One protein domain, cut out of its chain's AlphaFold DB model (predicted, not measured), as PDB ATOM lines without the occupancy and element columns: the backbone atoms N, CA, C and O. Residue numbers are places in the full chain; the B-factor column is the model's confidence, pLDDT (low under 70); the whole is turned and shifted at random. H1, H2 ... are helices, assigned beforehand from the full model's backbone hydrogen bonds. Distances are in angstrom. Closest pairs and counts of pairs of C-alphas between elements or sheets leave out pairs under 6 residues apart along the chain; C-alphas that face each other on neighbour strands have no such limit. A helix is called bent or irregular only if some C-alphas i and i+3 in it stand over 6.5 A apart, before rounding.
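Overview. This is residues 800 to 935 of the 1186 residues of the protein "BTB domain-containing protein" of Gonapodya prolifera (strain JEL478) (UniProt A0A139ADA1). Seven helices follow one another along the longest axis: the hairpin H1 and H2 at one end, the hairpin H3 and H4 in the middle, then H5 crossing H4, and the hairpin H6 and H7 at the other end. H5, H6 and H7 run nearly crosswise to H4. The printed part has 136 residues, is all helix with no named strand, and is compact, with a radius of gyration of the C-alphas of 16.0 A and spans of 46 by 31 by 25 A.

Along the chain. H1, residues 805 to 821, begins at C-alpha 805 (220.579, 172.460, 94.789) and is 24.2 A long. H2 is residues 828 to 835, H3 845 to 852, H4 859 to 872, 19.9 A, and H5 882 to 894, 18.0 A. H6, residues 904 to 921, 24.7 A, is irregular, with C-alphas 917 and 920 9.1 A apart. H7, residues 924 to 932, ends at C-alpha 932 (188.173, 178.094, 88.793).

Arrangement. H1, with residues 809 to 816 alone, touches H2; the closest C-alphas, of Ile 812 and Leu 834, are 6.8 A apart. H2 and H3 are apart. H3 touches H4 at a shallow tilt of 29 degrees, opposite ways, closest at the C-alphas of Phe 852 and Ile 859, 5.7 A. H4 touches H5 about perpendicular, at 83 degrees, closest at the C-alphas of Ala 867 and Gly 892, 4.9 A. H6 and H7 only just touch, with 3 pairs of C-alphas within 8 A, closest at Val 911 and Leu 930, 6.5 A. Every O i to N i+4 pair is within hydrogen-bond range in H1, H2, H3, H4, H5 and H7; in H6, 12 of 14 are.

Size, cuts and confidence. The C-alphas farthest apart, of Leu 822 and Leu 905, are 47.0 A apart. The printed part has no cut and no long link. Residues 896 to 900 have pLDDT under 70.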
ATOM      1  N   VAL A 800     229.520 178.383  95.114       92.81
ATOM      2  CA  VAL A 800     228.107 178.182  94.744       92.81
ATOM      3  C   VAL A 800     227.929 177.001  93.786       92.81
ATOM      4  O   VAL A 800     227.053 176.165  94.013       92.81
ATOM      5  N   ASP A 801     228.772 176.887  92.760       90.56
ATOM      6  CA  ASP A 801     228.681 175.815  91.760       90.56
ATOM      7  C   ASP A 801     228.965 174.417  92.336       90.56
ATOM      8  O   ASP A 801     228.467 173.424  91.801       90.56
ATOM      9  N   GLY A 802     229.717 174.331  93.439       88.31
ATOM     10  CA  GLY A 802     230.000 173.084  94.156       88.31
ATOM     11  C   GLY A 802     228.892 172.613  95.109       88.31
ATOM     12  O   GLY A 802     228.935 171.472  95.565       88.31
ATOM     13  N   LEU A 803     227.897 173.454  95.421       92.44
ATOM     14  CA  LEU A 803     226.822 173.117  96.361       92.44
ATOM     15  C   LEU A 803     225.664 172.365  95.688       92.44
ATOM     16  O   LEU A 803     225.221 172.731  94.594       92.44
ATOM     17  N   GLU A 804     225.104 171.379  96.396       94.69
ATOM     18  CA  GLU A 804     223.832 170.723  96.054       94.69
ATOM     19  C   GLU A 804     222.681 171.743  95.924       94.69
ATOM     20  O   GLU A 804     222.680 172.730  96.666       94.69
ATOM     21  N   PRO A 805     221.659 171.507  95.076       93.44
ATOM     22  CA  PRO A 805     220.579 172.460  94.789       93.44
ATOM     23  C   PRO A 805     219.953 173.151  96.011       93.44
ATOM     24  O   PRO A 805     219.895 174.380  96.057       93.44
ATOM     25  N   ALA A 806     219.548 172.387  97.032       93.81
ATOM     26  CA  ALA A 806     218.934 172.921  98.252       93.81
ATOM     27  C   ALA A 806     219.899 173.801  99.069       93.81
ATOM     28  O   ALA A 806     219.538 174.892  99.520       93.81
ATOM     29  N   LYS A 807     221.156 173.354  99.216       95.56
ATOM     30  CA  LYS A 807     222.222 174.094  99.913       95.56
ATOM     31  C   LYS A 807     222.593 175.362  99.146       95.56
ATOM     32  O   LYS A 807     222.761 176.410  99.755       95.56
ATOM     33  N   ARG A 808     222.648 175.287  97.814       96.38
ATOM     34  CA  ARG A 808     222.935 176.401  96.901       96.38
ATOM     35  C   ARG A 808     221.867 177.490  96.971       96.38
ATOM     36  O   ARG A 808     222.203 178.657  97.152       96.38
ATOM     37  N   PHE A 809     220.594 177.103  96.879       97.44
ATOM     38  CA  PHE A 809     219.450 178.001  97.043       97.44
ATOM     39  C   PHE A 809     219.481 178.705  98.409       97.44
ATOM     40  O   PHE A 809     219.445 179.933  98.474       97.44
ATOM     41  N   THR A 810     219.633 177.928  99.486       96.12
ATOM     42  CA  THR A 810     219.686 178.433 100.868       96.12
ATOM     43  C   THR A 810     220.849 179.409 101.068       96.12
ATOM     44  O   THR A 810     220.642 180.522 101.548       96.12
ATOM     45  N   PHE A 811     222.051 179.043 100.611       96.44
ATOM     46  CA  PHE A 811     223.252 179.875 100.689       96.44
ATOM     47  C   PHE A 811     223.106 181.196  99.921       96.44
ATOM     48  O   PHE A 811     223.467 182.248 100.443       96.44
ATOM     49  N   ILE A 812     222.555 181.176  98.701       96.75
ATOM     50  CA  ILE A 812     222.348 182.400  97.908       96.75
ATOM     51  C   ILE A 812     221.298 183.304  98.561       96.75
ATOM     52  O   ILE A 812     221.534 184.510  98.669       96.75
ATOM     53  N   ARG A 813     220.188 182.736  99.053       96.25
ATOM     54  CA  ARG A 813     219.159 183.467  99.810       96.25
ATOM     55  C   ARG A 813     219.779 184.184 101.010       96.25
ATOM     56  O   ARG A 813     219.690 185.405 101.124       96.25
ATOM     57  N   GLU A 814     220.476 183.439 101.864       95.50
ATOM     58  CA  GLU A 814     221.104 183.965 103.078       95.50
ATOM     59  C   GLU A 814     222.204 184.985 102.766       95.50
ATOM     60  O   GLU A 814     222.249 186.044 103.393       95.50
ATOM     61  N   TYR A 815     223.031 184.748 101.742       94.69
ATOM     62  CA  TYR A 815     224.052 185.698 101.299       94.69
ATOM     63  C   TYR A 815     223.445 187.017 100.795       94.69
ATOM     64  O   TYR A 815     223.911 188.094 101.180       94.69
ATOM     65  N   ILE A 816     222.393 186.966  99.969       94.94
ATOM     66  CA  ILE A 816     221.725 188.163  99.434       94.94
ATOM     67  C   ILE A 816     221.004 188.931 100.549       94.94
ATOM     68  O   ILE A 816     221.105 190.164 100.594       94.94
ATOM     69  N   THR A 817     220.331 188.238 101.467       93.00
ATOM     70  CA  THR A 817     219.634 188.847 102.608       93.00
ATOM     71  C   THR A 817     220.624 189.472 103.595       93.00
ATOM     72  O   THR A 817     220.487 190.651 103.931       93.00
ATOM     73  N   HIS A 818     221.706 188.774 103.955       92.94
ATOM     74  CA  HIS A 818     222.775 189.303 104.810       92.94
ATOM     75  C   HIS A 818     223.485 190.516 104.180       92.94
ATOM     76  O   HIS A 818     223.661 191.547 104.833       92.94
ATOM     77  N   ARG A 819     223.823 190.463 102.882       92.25
ATOM     78  CA  ARG A 819     224.384 191.617 102.147       92.25
ATOM     79  C   ARG A 819     223.444 192.819 102.127       92.25
ATOM     80  O   ARG A 819     223.904 193.951 102.272       92.25
ATOM     81  N   SER A 820     222.144 192.581 101.966       89.88
ATOM     82  CA  SER A 820     221.131 193.641 101.953       89.88
ATOM     83  C   SER A 820     220.965 194.275 103.345       89.88
ATOM     84  O   SER A 820     220.885 195.500 103.444       89.88
ATOM     85  N   ALA A 821     221.023 193.482 104.423       89.94
ATOM     86  CA  ALA A 821     221.005 193.974 105.805       89.94
ATOM     87  C   ALA A 821     222.231 194.846 106.150       89.94
ATOM     88  O   ALA A 821     222.093 195.891 106.784       89.94
ATOM     89  N   LEU A 822     223.421 194.484 105.655       89.31
ATOM     90  CA  LEU A 822     224.669 195.244 105.838       89.31
ATOM     91  C   LEU A 822     224.736 196.572 105.050       89.31
ATOM     92  O   LEU A 822     225.801 197.179 104.965       89.31
ATOM     93  N   ARG A 823     223.633 197.022 104.426       78.25
ATOM     94  CA  ARG A 823     223.540 198.179 103.500       78.25
ATOM     95  C   ARG A 823     224.437 198.104 102.251       78.25
ATOM     96  O   ARG A 823     224.321 198.952 101.372       78.25
ATOM     97  N   ALA A 824     225.261 197.067 102.116       83.62
ATOM     98  CA  ALA A 824     226.058 196.751 100.934       83.62
ATOM     99  C   ALA A 824     225.217 195.964  99.912       83.62
ATOM    100  O   ALA A 824     225.515 194.811  99.585       83.62
ATOM    101  N   ALA A 825     224.128 196.581  99.443       85.62
ATOM    102  CA  ALA A 825     223.196 195.966  98.506       85.62
ATOM    103  C   ALA A 825     223.910 195.559  97.204       85.62
ATOM    104  O   ALA A 825     224.471 196.395  96.497       85.62
ATOM    105  N   LEU A 826     223.878 194.260  96.890       91.50
ATOM    106  CA  LEU A 826     224.463 193.717  95.662       91.50
ATOM    107  C   LEU A 826     223.792 194.340  94.420       91.50
ATOM    108  O   LEU A 826     222.559 194.461  94.421       91.50
ATOM    109  N   PRO A 827     224.554 194.675  93.357       93.44
ATOM    110  CA  PRO A 827     223.991 195.160  92.100       93.44
ATOM    111  C   PRO A 827     222.935 194.198  91.525       93.44
ATOM    112  O   PRO A 827     223.098 192.983  91.663       93.44
ATOM    113  N   PRO A 828     221.884 194.695  90.842       90.81
ATOM    114  CA  PRO A 828     220.824 193.842  90.299       90.81
ATOM    115  C   PRO A 828     221.322 192.744  89.350       90.81
ATOM    116  O   PRO A 828     220.807 191.632  89.406       90.81
ATOM    117  N   SER A 829     222.356 193.023  88.546       90.25
ATOM    118  CA  SER A 829     223.032 192.023  87.706       90.25
ATOM    119  C   SER A 829     223.633 190.896  88.543       90.25
ATOM    120  O   SER A 829     223.252 189.750  88.366       90.25
ATOM    121  N   VAL A 830     224.457 191.219  89.543       93.44
ATOM    122  CA  VAL A 830     225.083 190.224  90.434       93.44
ATOM    123  C   VAL A 830     224.034 189.396  91.191       93.44
ATOM    124  O   VAL A 830     224.241 188.206  91.417       93.44
ATOM    125  N   LYS A 831     222.887 189.986  91.563       94.19
ATOM    126  CA  LYS A 831     221.757 189.220  92.123       94.19
ATOM    127  C   LYS A 831     221.157 188.254  91.092       94.19
ATOM    128  O   LYS A 831     220.889 187.110  91.444       94.19
ATOM    129  N   ALA A 832     220.962 188.686  89.846       92.00
ATOM    130  CA  ALA A 832     220.466 187.830  88.769       92.00
ATOM    131  C   ALA A 832     221.455 186.699  88.422       92.00
ATOM    132  O   ALA A 832     221.035 185.551  88.328       92.00
ATOM    133  N   ASP A 833     222.755 186.994  88.327       92.94
ATOM    134  CA  ASP A 833     223.820 186.024  88.030       92.94
ATOM    135  C   ASP A 833     223.951 184.945  89.117       92.94
ATOM    136  O   ASP A 833     224.232 183.783  88.817       92.94
ATOM    137  N   LEU A 834     223.726 185.312  90.387       95.75
ATOM    138  CA  LEU A 834     223.637 184.359  91.496       95.75
ATOM    139  C   LEU A 834     222.391 183.475  91.362       95.75
ATOM    140  O   LEU A 834     222.507 182.251  91.385       95.75
ATOM    141  N   TRP A 835     221.205 184.064  91.178       97.12
ATOM    142  CA  TRP A 835     219.962 183.292  91.066       97.12
ATOM    143  C   TRP A 835     219.918 182.388  89.826       97.12
ATOM    144  O   TRP A 835     219.421 181.269  89.919       97.12
ATOM    145  N   ALA A 836     220.517 182.798  88.706       93.81
ATOM    146  CA  ALA A 836     220.638 181.992  87.489       93.81
ATOM    147  C   ALA A 836     221.453 180.693  87.674       93.81
ATOM    148  O   ALA A 836     221.359 179.787  86.848       93.81
ATOM    149  N   ARG A 837     222.237 180.574  88.757       94.94
ATOM    150  CA  ARG A 837     223.021 179.372  89.099       94.94
ATOM    151  C   ARG A 837     222.272 178.377  89.989       94.94
ATOM    152  O   ARG A 837     222.819 177.313  90.291       94.94
ATOM    153  N   VAL A 838     221.045 178.695  90.413       96.81
ATOM    154  CA  VAL A 838     220.179 177.783  91.172       96.81
ATOM    155  C   VAL A 838     219.323 176.953  90.208       96.81
ATOM    156  O   VAL A 838     218.476 177.515  89.515       96.81
ATOM    157  N   PRO A 839     219.457 175.614  90.181       95.31
ATOM    158  CA  PRO A 839     218.519 174.756  89.465       95.31
ATOM    159  C   PRO A 839     217.225 174.626  90.288       95.31
ATOM    160  O   PRO A 839     217.035 173.652  91.012       95.31
ATOM    161  N   PHE A 840     216.341 175.628  90.214       95.62
ATOM    162  CA  PHE A 840     215.125 175.717  91.043       95.62
ATOM    163  C   PHE A 840     214.223 174.470  90.952       95.62
ATOM    164  O   PHE A 840     213.618 174.083  91.946       95.62
ATOM    165  N   THR A 841     214.185 173.777  89.810       94.00
ATOM    166  CA  THR A 841     213.445 172.510  89.625       94.00
ATOM    167  C   THR A 841     213.987 171.329  90.442       94.00
ATOM    168  O   THR A 841     213.330 170.296  90.523       94.00
ATOM    169  N   GLN A 842     215.168 171.468  91.052       95.81
ATOM    170  CA  GLN A 842     215.792 170.488  91.950       95.81
ATOM    171  C   GLN A 842     215.789 170.949  93.423       95.81
ATOM    172  O   GLN A 842     216.348 170.272  94.285       95.81
ATOM    173  N   VAL A 843     215.194 172.108  93.732       96.25
ATOM    174  CA  VAL A 843     215.066 172.615  95.107       96.25
ATOM    175  C   VAL A 843     213.834 171.971  95.770       96.25
ATOM    176  O   VAL A 843     212.775 171.911  95.143       96.25
ATOM    177  N   PRO A 844     213.929 171.485  97.023       97.25
ATOM    178  CA  PRO A 844     212.790 170.914  97.738       97.25
ATOM    179  C   PRO A 844     211.613 171.886  97.846       97.25
ATOM    180  O   PRO A 844     211.796 173.072  98.119       97.25
ATOM    181  N   VAL A 845     210.388 171.370  97.716       96.75
ATOM    182  CA  VAL A 845     209.151 172.171  97.777       96.75
ATOM    183  C   VAL A 845     209.049 173.054  99.036       96.75
ATOM    184  O   VAL A 845     208.712 174.223  98.870       96.75
ATOM    185  N   PRO A 846     209.413 172.601 100.258       97.19
ATOM    186  CA  PRO A 846     209.409 173.470 101.441       97.19
ATOM    187  C   PRO A 846     210.392 174.649 101.368       97.19
ATOM    188  O   PRO A 846     210.176 175.662 102.026       97.19
ATOM    189  N   ASP A 847     211.471 174.541 100.590       97.00
ATOM    190  CA  ASP A 847     212.441 175.624 100.405       97.00
ATOM    191  C   ASP A 847     212.048 176.563  99.259       97.00
ATOM    192  O   ASP A 847     212.225 177.773  99.396       97.00
ATOM    193  N   LEU A 848     211.420 176.045  98.195       97.38
ATOM    194  CA  LEU A 848     210.730 176.872  97.196       97.38
ATOM    195  C   LEU A 848     209.623 177.718  97.849       97.38
ATOM    196  O   LEU A 848     209.543 178.917  97.598       97.38
ATOM    197  N   GLU A 849     208.832 177.121  98.741       97.62
ATOM    198  CA  GLU A 849     207.769 177.794  99.494       97.62
ATOM    199  C   GLU A 849     208.312 178.892 100.426       97.62
ATOM    200  O   GLU A 849     207.880 180.038 100.342       97.62
ATOM    201  N   ARG A 850     209.357 178.603 101.217       96.56
ATOM    202  CA  ARG A 850     210.090 179.637 101.983       96.56
ATOM    203  C   ARG A 850     210.690 180.732 101.095       96.56
ATOM    204  O   ARG A 850     210.950 181.830 101.571       96.56
ATOM    205  N   GLY A 851     210.991 180.422  99.835       96.31
ATOM    206  CA  GLY A 851     211.444 181.398  98.849       96.31
ATOM    207  C   GLY A 851     210.318 182.286  98.327       96.31
ATOM    208  O   GLY A 851     210.548 183.462  98.084       96.31
ATOM    209  N   PHE A 852     209.111 181.742  98.169       97.69
ATOM    210  CA  PHE A 852     207.917 182.487  97.758       97.69
ATOM    211  C   PHE A 852     207.520 183.547  98.801       97.69
ATOM    212  O   PHE A 852     207.044 184.621  98.438       97.69
ATOM    213  N   GLU A 853     207.794 183.280 100.082       96.75
ATOM    214  CA  GLU A 853     207.636 184.233 101.190       96.75
ATOM    215  C   GLU A 853     208.791 185.256 101.322       96.75
ATOM    216  O   GLU A 853     208.611 186.290 101.970       96.75
ATOM    217  N   ASP A 854     209.972 185.011 100.731       95.81
ATOM    218  CA  ASP A 854     211.168 185.855 100.904       95.81
ATOM    219  C   ASP A 854     211.345 186.869  99.747       95.81
ATOM    220  O   ASP A 854     211.714 186.486  98.630       95.81
ATOM    221  N   PRO A 855     211.195 188.190  99.991       93.38
ATOM    222  CA  PRO A 855     211.339 189.224  98.963       93.38
ATOM    223  C   PRO A 855     212.771 189.389  98.411       93.38
ATOM    224  O   PRO A 855     212.985 190.196  97.502       93.38
ATOM    225  N   ALA A 856     213.770 188.669  98.934       93.19
ATOM    226  CA  ALA A 856     215.102 188.578  98.334       93.19
ATOM    227  C   ALA A 856     215.173 187.620  97.125       93.19
ATOM    228  O   ALA A 856     216.142 187.693  96.355       93.19
ATOM    229  N   VAL A 857     214.178 186.740  96.952       96.31
ATOM    230  CA  VAL A 857     214.134 185.704  95.909       96.31
ATOM    231  C   VAL A 857     213.229 186.144  94.741       96.31
ATOM    232  O   VAL A 857     212.134 186.656  94.968       96.31
ATOM    233  N   PRO A 858     213.629 185.957  93.466       96.19
ATOM    234  CA  PRO A 858     212.775 186.270  92.324       96.19
ATOM    235  C   PRO A 858     211.605 185.282  92.228       96.19
ATOM    236  O   PRO A 858     211.754 184.194  91.677       96.19
ATOM    237  N   ILE A 859     210.433 185.690  92.726       96.25
ATOM    238  CA  ILE A 859     209.192 184.890  92.754       96.25
ATOM    239  C   ILE A 859     208.913 184.196  91.409       96.25
ATOM    240  O   ILE A 859     208.574 183.018  91.396       96.25
ATOM    241  N   ALA A 860     209.138 184.873  90.277       94.62
ATOM    242  CA  ALA A 860     208.954 184.294  88.942       94.62
ATOM    243  C   ALA A 860     209.739 182.983  88.724       94.62
ATOM    244  O   ALA A 860     209.161 182.021  88.236       94.62
ATOM    245  N   LEU A 861     211.003 182.896  89.164       95.12
ATOM    246  CA  LEU A 861     211.827 181.683  89.008       95.12
ATOM    247  C   LEU A 861     211.323 180.520  89.877       95.12
ATOM    248  O   LEU A 861     211.459 179.353  89.513       95.12
ATOM    249  N   ILE A 862     210.718 180.845  91.022       96.69
ATOM    250  CA  ILE A 862     210.094 179.877  91.926       96.69
ATOM    251  C   ILE A 862     208.803 179.348  91.295       96.69
ATOM    252  O   ILE A 862     208.579 178.142  91.293       96.69
ATOM    253  N   LEU A 863     207.978 180.232  90.723       96.44
ATOM    254  CA  LEU A 863     206.723 179.862  90.066       96.44
ATOM    255  C   LEU A 863     206.952 179.122  88.736       96.44
ATOM    256  O   LEU A 863     206.245 178.154  88.473       96.44
ATOM    257  N   ASP A 864     207.974 179.482  87.952       94.62
ATOM    258  CA  ASP A 864     208.420 178.726  86.769       94.62
ATOM    259  C   ASP A 864     208.812 177.287  87.154       94.62
ATOM    260  O   ASP A 864     208.388 176.313  86.521       94.62
ATOM    261  N   ALA A 865     209.593 177.130  88.227       95.19
ATOM    262  CA  ALA A 865     210.004 175.823  88.724       95.19
ATOM    263  C   ALA A 865     208.835 175.030  89.325       95.19
ATOM    264  O   ALA A 865     208.717 173.836  89.057       95.19
ATOM    265  N   ALA A 866     207.945 175.677  90.076       96.88
ATOM    266  CA  ALA A 866     206.759 175.054  90.658       96.88
ATOM    267  C   ALA A 866     205.761 174.597  89.578       96.88
ATOM    268  O   ALA A 866     205.275 173.466  89.635       96.88
ATOM    269  N   ALA A 867     205.528 175.407  88.541       96.38
ATOM    270  CA  ALA A 867     204.739 175.024  87.371       96.38
ATOM    271  C   ALA A 867     205.397 173.873  86.588       96.38
ATOM    272  O   ALA A 867     204.711 172.948  86.158       96.38
ATOM    273  N   THR A 868     206.727 173.868  86.456       94.81
ATOM    274  CA  THR A 868     207.469 172.762  85.822       94.81
ATOM    275  C   THR A 868     207.402 171.468  86.652       94.81
ATOM    276  O   THR A 868     207.255 170.373  86.101       94.81
ATOM    277  N   LEU A 869     207.446 171.571  87.984       95.94
ATOM    278  CA  LEU A 869     207.227 170.442  88.892       95.94
ATOM    279  C   LEU A 869     205.805 169.889  88.746       95.94
ATOM    280  O   LEU A 869     205.664 168.687  88.552       95.94
ATOM    281  N   LEU A 870     204.770 170.737  88.723       96.69
ATOM    282  CA  LEU A 870     203.388 170.308  88.458       96.69
ATOM    283  C   LEU A 870     203.213 169.658  87.073       96.69
ATOM    284  O   LEU A 870     202.474 168.683  86.950       96.69
ATOM    285  N   ALA A 871     203.899 170.163  86.042       94.81
ATOM    286  CA  ALA A 871     203.838 169.616  84.683       94.81
ATOM    287  C   ALA A 871     204.458 168.211  84.580       94.81
ATOM    288  O   ALA A 871     203.964 167.371  83.830       94.81
ATOM    289  N   SER A 872     205.532 167.954  85.334       95.25
ATOM    290  CA  SER A 872     206.225 166.655  85.369       95.25
ATOM    291  C   SER A 872     205.613 165.659  86.364       95.25
ATOM    292  O   SER A 872     205.614 164.455  86.115       95.25
ATOM    293  N   ASN A 873     205.072 166.149  87.479       96.81
ATOM    294  CA  ASN A 873     204.421 165.367  88.521       96.81
ATOM    295  C   ASN A 873     203.297 166.198  89.176       96.81
ATOM    296  O   ASN A 873     203.572 167.005  90.070       96.81
ATOM    297  N   PRO A 874     202.020 165.948  88.827       96.69
ATOM    298  CA  PRO A 874     200.876 166.669  89.390       96.69
ATOM    299  C   PRO A 874     200.759 166.619  90.922       96.69
ATOM    300  O   PRO A 874     200.081 167.451  91.514       96.69
ATOM    301  N   SER A 875     201.425 165.660  91.576       97.25
ATOM    302  CA  SER A 875     201.407 165.489  93.035       97.25
ATOM    303  C   SER A 875     202.570 166.188  93.754       97.25
ATOM    304  O   SER A 875     202.637 166.136  94.981       97.25
ATOM    305  N   ALA A 876     203.504 166.819  93.029       96.62
ATOM    306  CA  ALA A 876     204.733 167.374  93.604       96.62
ATOM    307  C   ALA A 876     204.466 168.424  94.698       96.62
ATOM    308  O   ALA A 876     205.140 168.432  95.726       96.62
ATOM    309  N   LEU A 877     203.455 169.276  94.506       97.12
ATOM    310  CA  LEU A 877     203.103 170.347  95.443       97.12
ATOM    311  C   LEU A 877     202.036 169.938  96.479       97.12
ATOM    312  O   LEU A 877     201.516 170.798  97.183       97.12
ATOM    313  N   ASN A 878     201.729 168.644  96.647       97.25
ATOM    314  CA  ASN A 878     200.688 168.166  97.576       97.25
ATOM    315  C   ASN A 878     200.911 168.525  99.059       97.25
ATOM    316  O   ASN A 878     199.976 168.405  99.853       97.25
ATOM    317  N   MET A 879     202.125 168.950  99.432       96.38
ATOM    318  CA  MET A 879     202.476 169.438 100.773       96.38
ATOM    319  C   MET A 879     202.549 170.971 100.895       96.38
ATOM    320  O   MET A 879     202.530 171.463 102.023       96.38
ATOM    321  N   ALA A 880     202.596 171.711  99.780       97.38
ATOM    322  CA  ALA A 880     202.644 173.176  99.764       97.38
ATOM    323  C   ALA A 880     201.340 173.797 100.289       97.38
ATOM    324  O   ALA A 880     200.285 173.161 100.252       97.38
ATOM    325  N   SER A 881     201.390 175.030 100.780       97.31
ATOM    326  CA  SER A 881     200.220 175.847 101.122       97.31
ATOM    327  C   SER A 881     199.281 176.055  99.929       97.31
ATOM    328  O   SER A 881     199.669 175.943  98.764       97.31
ATOM    329  N   SER A 882     198.023 176.406 100.222       96.94
ATOM    330  CA  SER A 882     197.042 176.782  99.197       96.94
ATOM    331  C   SER A 882     197.522 177.930  98.321       96.94
ATOM    332  O   SER A 882     197.192 177.968  97.141       96.94
ATOM    333  N   ASP A 883     198.290 178.849  98.891       96.88
ATOM    334  CA  ASP A 883     198.561 180.150  98.299       96.88
ATOM    335  C   ASP A 883     199.753 180.034  97.339       96.88
ATOM    336  O   ASP A 883     199.655 180.455  96.187       96.88
ATOM    337  N   PHE A 884     200.814 179.321  97.748       97.50
ATOM    338  CA  PHE A 884     201.908 178.946  96.847       97.50
ATOM    339  C   PHE A 884     201.436 177.988  95.738       97.50
ATOM    340  O   PHE A 884     201.794 178.175  94.573       97.50
ATOM    341  N   PHE A 885     200.570 177.012  96.054       98.06
ATOM    342  CA  PHE A 885     199.980 176.126  95.040       98.06
ATOM    343  C   PHE A 885     199.136 176.904  94.016       98.06
ATOM    344  O   PHE A 885     199.280 176.687  92.812       98.06
ATOM    345  N   SER A 886     198.279 177.826  94.473       97.00
ATOM    346  CA  SER A 886     197.430 178.641  93.588       97.00
ATOM    347  C   SER A 886     198.269 179.534  92.678       97.00
ATOM    348  O   SER A 886     198.028 179.561  91.475       97.00
ATOM    349  N   ALA A 887     199.299 180.196  93.217       97.06
ATOM    350  CA  ALA A 887     200.201 181.035  92.431       97.06
ATOM    351  C   ALA A 887     200.994 180.226  91.385       97.06
ATOM    352  O   ALA A 887     201.154 180.675  90.250       97.06
ATOM    353  N   ALA A 888     201.462 179.020  91.731       97.12
ATOM    354  CA  ALA A 888     202.158 178.132  90.795       97.12
ATOM    355  C   ALA A 888     201.240 177.647  89.660       97.12
ATOM    356  O   ALA A 888     201.664 177.571  88.503       97.12
ATOM    357  N   LEU A 889     199.977 177.354  89.982       97.06
ATOM    358  CA  LEU A 889     198.951 176.994  89.010       97.06
ATOM    359  C   LEU A 889     198.632 178.177  88.084       97.06
ATOM    360  O   LEU A 889     198.779 178.040  86.870       97.06
ATOM    361  N   GLU A 890     198.262 179.338  88.639       95.69
ATOM    362  CA  GLU A 890     197.924 180.559  87.892       95.69
ATOM    363  C   GLU A 890     199.052 180.935  86.923       95.69
ATOM    364  O   GLU A 890     198.817 181.038  85.715       95.69
ATOM    365  N   HIS A 891     200.288 181.055  87.424       94.81
ATOM    366  CA  HIS A 891     201.487 181.368  86.637       94.81
ATOM    367  C   HIS A 891     201.714 180.345  85.516       94.81
ATOM    368  O   HIS A 891     201.863 180.717  84.348       94.81
ATOM    369  N   GLY A 892     201.613 179.048  85.829       94.50
ATOM    370  CA  GLY A 892     201.708 177.962  84.850       94.50
ATOM    371  C   GLY A 892     200.627 177.985  83.758       94.50
ATOM    372  O   GLY A 892     200.846 177.410  82.686       94.50
ATOM    373  N   THR A 893     199.495 178.670  83.977       92.19
ATOM    374  CA  THR A 893     198.462 178.893  82.947       92.19
ATOM    375  C   THR A 893     198.532 180.257  82.244       92.19
ATOM    376  O   THR A 893     197.846 180.428  81.227       92.19
ATOM    377  N   THR A 894     199.273 181.236  82.782       87.31
ATOM    378  CA  THR A 894     199.244 182.655  82.358       87.31
ATOM    379  C   THR A 894     200.565 183.185  81.798       87.31
ATOM    380  O   THR A 894     200.539 184.252  81.188       87.31
ATOM    381  N   ALA A 895     201.682 182.465  81.962       74.62
ATOM    382  CA  ALA A 895     203.031 182.850  81.530       74.62
ATOM    383  C   ALA A 895     203.069 183.539  80.146       74.62
ATOM    384  O   ALA A 895     203.012 182.901  79.098       74.62
ATOM    385  N   THR A 896     203.180 184.873  80.137       55.12
ATOM    386  CA  THR A 896     203.026 185.708  78.926       55.12
ATOM    387  C   THR A 896     204.258 185.731  78.014       55.12
ATOM    388  O   THR A 896     204.200 186.271  76.910       55.12
ATOM    389  N   SER A 897     205.371 185.150  78.462       51.47
ATOM    390  CA  SER A 897     206.666 185.098  77.771       51.47
ATOM    391  C   SER A 897     206.931 183.783  77.021       51.47
ATOM    392  O   SER A 897     207.963 183.672  76.359       51.47
ATOM    393  N   GLY A 898     206.025 182.802  77.084       68.00
ATOM    394  CA  GLY A 898     206.201 181.482  76.470       68.00
ATOM    395  C   GLY A 898     204.878 180.749  76.210       68.00
ATOM    396  O   GLY A 898     203.805 181.313  76.425       68.00
ATOM    397  N   PRO A 899     204.919 179.496  75.719       52.25
ATOM    398  CA  PRO A 899     203.752 178.620  75.767       52.25
ATOM    399  C   PRO A 899     203.386 178.315  77.236       52.25
ATOM    400  O   PRO A 899     204.287 178.207  78.068       52.25
ATOM    401  N   PRO A 900     202.095 178.150  77.583       69.69
ATOM    402  CA  PRO A 900     201.692 177.847  78.956       69.69
ATOM    403  C   PRO A 900     202.279 176.503  79.404       69.69
ATOM    404  O   PRO A 900     202.070 175.477  78.755       69.69
ATOM    405  N   HIS A 901     203.005 176.512  80.524       77.06
ATOM    406  CA  HIS A 901     203.742 175.349  81.030       77.06
ATOM    407  C   HIS A 901     202.822 174.205  81.484       77.06
ATOM    408  O   HIS A 901     203.223 173.043  81.456       77.06
ATOM    409  N   LEU A 902     201.579 174.516  81.874       94.38
ATOM    410  CA  LEU A 902     200.576 173.529  82.267       94.38
ATOM    411  C   LEU A 902     199.480 173.399  81.207       94.38
ATOM    412  O   LEU A 902     198.679 174.316  81.003       94.38
ATOM    413  N   SER A 903     199.383 172.220  80.586       95.12
ATOM    414  CA  SER A 903     198.230 171.858  79.753       95.12
ATOM    415  C   SER A 903     196.943 171.791  80.598       95.12
ATOM    416  O   SER A 903     197.021 171.525  81.799       95.12
ATOM    417  N   PRO A 904     195.744 171.974  80.012       95.88
ATOM    418  CA  PRO A 904     194.480 171.880  80.753       95.88
ATOM    419  C   PRO A 904     194.322 170.576  81.549       95.88
ATOM    420  O   PRO A 904     193.870 170.601  82.690       95.88
ATOM    421  N   LEU A 905     194.767 169.443  80.994       96.12
ATOM    422  CA  LEU A 905     194.754 168.158  81.698       96.12
ATOM    423  C   LEU A 905     195.747 168.118  82.875       96.12
ATOM    424  O   LEU A 905     195.410 167.580  83.926       96.12
ATOM    425  N   ALA A 906     196.938 168.714  82.736       96.38
ATOM    426  CA  ALA A 906     197.900 168.813  83.836       96.38
ATOM    427  C   ALA A 906     197.380 169.713  84.972       96.38
ATOM    428  O   ALA A 906     197.526 169.360  86.138       96.38
ATOM    429  N   GLN A 907     196.701 170.822  84.643       97.06
ATOM    430  CA  GLN A 907     196.011 171.677  85.624       97.06
ATOM    431  C   GLN A 907     194.961 170.875  86.411       97.06
ATOM    432  O   GLN A 907     194.912 170.954  87.637       97.06
ATOM    433  N   TYR A 908     194.153 170.063  85.715       97.88
ATOM    434  CA  TYR A 908     193.148 169.207  86.346       97.88
ATOM    435  C   TYR A 908     193.761 168.163  87.274       97.88
ATOM    436  O   TYR A 908     193.371 168.092  88.435       97.88
ATOM    437  N   GLU A 909     194.722 167.368  86.792       97.75
ATOM    438  CA  GLU A 909     195.352 166.319  87.602       97.75
ATOM    439  C   GLU A 909     196.127 166.909  88.797       97.75
ATOM    440  O   GLU A 909     196.157 166.296  89.863       97.75
ATOM    441  N   ALA A 910     196.675 168.126  88.671       97.81
ATOM    442  CA  ALA A 910     197.318 168.840  89.775       97.81
ATOM    443  C   ALA A 910     196.304 169.264  90.847       97.81
ATOM    444  O   ALA A 910     196.444 168.889  92.012       97.81
ATOM    445  N   VAL A 911     195.250 169.998  90.466       98.00
ATOM    446  CA  VAL A 911     194.205 170.434  91.413       98.00
ATOM    447  C   VAL A 911     193.490 169.234  92.033       98.00
ATOM    448  O   VAL A 911     193.214 169.241  93.229       98.00
ATOM    449  N   LYS A 912     193.263 168.168  91.262       97.75
ATOM    450  CA  LYS A 912     192.732 166.885  91.732       97.75
ATOM    451  C   LYS A 912     193.634 166.241  92.784       97.75
ATOM    452  O   LYS A 912     193.139 165.906  93.859       97.75
ATOM    453  N   SER A 913     194.932 166.084  92.509       97.75
ATOM    454  CA  SER A 913     195.873 165.466  93.456       97.75
ATOM    455  C   SER A 913     195.971 166.275  94.752       97.75
ATOM    456  O   SER A 913     195.867 165.709  95.841       97.75
ATOM    457  N   TYR A 914     196.037 167.604  94.641       98.00
ATOM    458  CA  TYR A 914     196.091 168.526  95.775       98.00
ATOM    459  C   TYR A 914     194.783 168.565  96.591       98.00
ATOM    460  O   TYR A 914     194.797 168.566  97.825       98.00
ATOM    461  N   ALA A 915     193.625 168.546  95.922       97.12
ATOM    462  CA  ALA A 915     192.321 168.489  96.580       97.12
ATOM    463  C   ALA A 915     192.104 167.158  97.319       97.12
ATOM    464  O   ALA A 915     191.522 167.155  98.405       97.12
ATOM    465  N   VAL A 916     192.603 166.046  96.769       97.12
ATOM    466  CA  VAL A 916     192.575 164.726  97.419       97.12
ATOM    467  C   VAL A 916     193.569 164.653  98.584       97.12
ATOM    468  O   VAL A 916     193.195 164.159  99.645       97.12
ATOM    469  N   SER A 917     194.796 165.175  98.443       97.25
ATOM    470  CA  SER A 917     195.812 165.123  99.509       97.25
ATOM    471  C   SER A 917     195.447 165.980 100.722       97.25
ATOM    472  O   SER A 917     195.662 165.564 101.860       97.25
ATOM    473  N   ARG A 918     194.878 167.172 100.499       96.12
ATOM    474  CA  ARG A 918     194.423 168.067 101.572       96.12
ATOM    475  C   ARG A 918     193.030 167.708 102.093       96.12
ATOM    476  O   ARG A 918     192.742 167.972 103.259       96.12
ATOM    477  N   GLY A 919     192.164 167.125 101.263       93.56
ATOM    478  CA  GLY A 919     190.844 166.622 101.649       93.56
ATOM    479  C   GLY A 919     189.993 167.655 102.397       93.56
ATOM    480  O   GLY A 919     189.562 168.662 101.830       93.56
ATOM    481  N   ALA A 920     189.745 167.397 103.686       92.06
ATOM    482  CA  ALA A 920     188.956 168.252 104.575       92.06
ATOM    483  C   ALA A 920     189.696 169.507 105.092       92.06
ATOM    484  O   ALA A 920     189.052 170.391 105.651       92.06
ATOM    485  N   ALA A 921     191.018 169.612 104.907       94.25
ATOM    486  CA  ALA A 921     191.793 170.788 105.322       94.25
ATOM    487  C   ALA A 921     191.610 171.999 104.385       94.25
ATOM    488  O   ALA A 921     191.923 173.125 104.768       94.25
ATOM    489  N   LEU A 922     191.094 171.794 103.166       96.19
ATOM    490  CA  LEU A 922     190.710 172.887 102.273       96.19
ATOM    491  C   LEU A 922     189.308 173.386 102.616       96.19
ATOM    492  O   LEU A 922     188.345 172.620 102.595       96.19
ATOM    493  N   THR A 923     189.184 174.694 102.852       96.38
ATOM    494  CA  THR A 923     187.865 175.336 102.934       96.38
ATOM    495  C   THR A 923     187.152 175.223 101.586       96.38
ATOM    496  O   THR A 923     187.799 175.252 100.538       96.38
ATOM    497  N   GLU A 924     185.819 175.161 101.587       94.50
ATOM    498  CA  GLU A 924     185.044 175.062 100.340       94.50
ATOM    499  C   GLU A 924     185.299 176.256  99.402       94.50
ATOM    500  O   GLU A 924     185.347 176.099  98.185       94.50
ATOM    501  N   ARG A 925     185.578 177.443  99.962       95.00
ATOM    502  CA  ARG A 925     185.980 178.625  99.189       95.00
ATOM    503  C   ARG A 925     187.341 178.434  98.511       95.00
ATOM    504  O   ARG A 925     187.476 178.782  97.344       95.00
ATOM    505  N   THR A 926     188.326 177.875  99.216       95.94
ATOM    506  CA  THR A 926     189.650 177.561  98.647       95.94
ATOM    507  C   THR A 926     189.534 176.475  97.578       95.94
ATOM    508  O   THR A 926     190.106 176.607  96.504       95.94
ATOM    509  N   ARG A 927     188.739 175.428  97.837       96.00
ATOM    510  CA  ARG A 927     188.455 174.346  96.886       96.00
ATOM    511  C   ARG A 927     187.819 174.885  95.601       96.00
ATOM    512  O   ARG A 927     188.291 174.564  94.518       96.00
ATOM    513  N   HIS A 928     186.800 175.737  95.710       95.50
ATOM    514  CA  HIS A 928     186.168 176.366  94.549       95.50
ATOM    515  C   HIS A 928     187.134 177.289  93.790       95.50
ATOM    516  O   HIS A 928     187.124 177.277  92.562       95.50
ATOM    517  N   ALA A 929     187.973 178.066  94.487       95.69
ATOM    518  CA  ALA A 929     188.961 178.941  93.851       95.69
ATOM    519  C   ALA A 929     189.990 178.144  93.025       95.69
ATOM    520  O   ALA A 929     190.228 178.459  91.863       95.69
ATOM    521  N   LEU A 930     190.520 177.051  93.583       97.00
ATOM    522  CA  LEU A 930     191.438 176.154  92.873       97.00
ATOM    523  C   LEU A 930     190.803 175.536  91.618       97.00
ATOM    524  O   LEU A 930     191.470 175.398  90.595       97.00
ATOM    525  N   TRP A 931     189.513 175.191  91.669       97.44
ATOM    526  CA  TRP A 931     188.804 174.670  90.500       97.44
ATOM    527  C   TRP A 931     188.489 175.734  89.440       97.44
ATOM    528  O   TRP A 931     188.405 175.373  88.268       97.44
ATOM    529  N   SER A 932     188.364 177.022  89.789       95.69
ATOM    530  CA  SER A 932     188.173 178.094  88.793       95.69
ATOM    531  C   SER A 932     189.412 178.418  87.955       95.69
ATOM    532  O   SER A 932     189.246 178.890  86.833       95.69
ATOM    533  N   GLU A 933     190.617 178.087  88.424       95.62
ATOM    534  CA  GLU A 933     191.851 178.251  87.637       95.62
ATOM    535  C   GLU A 933     192.046 177.160  86.566       95.62
ATOM    536  O   GLU A 933     192.832 177.324  85.628       95.62
ATOM    537  N   VAL A 934     191.322 176.037  86.665       96.88
ATOM    538  CA  VAL A 934     191.425 174.928  85.706       96.88
ATOM    539  C   VAL A 934     190.702 175.283  84.407       96.88
ATOM    540  O   VAL A 934     189.478 175.430  84.362       96.88
ATOM    541  N   LYS A 935     191.446 175.355  83.297       95.38
ATOM    542  CA  LYS A 935     190.927 175.751  81.976       95.38
ATOM    543  C   LYS A 935     190.189 174.598  81.277       95.38
ATOM    544  O   LYS A 935     190.572 174.169  80.190       95.38
TER     545      LYS A 935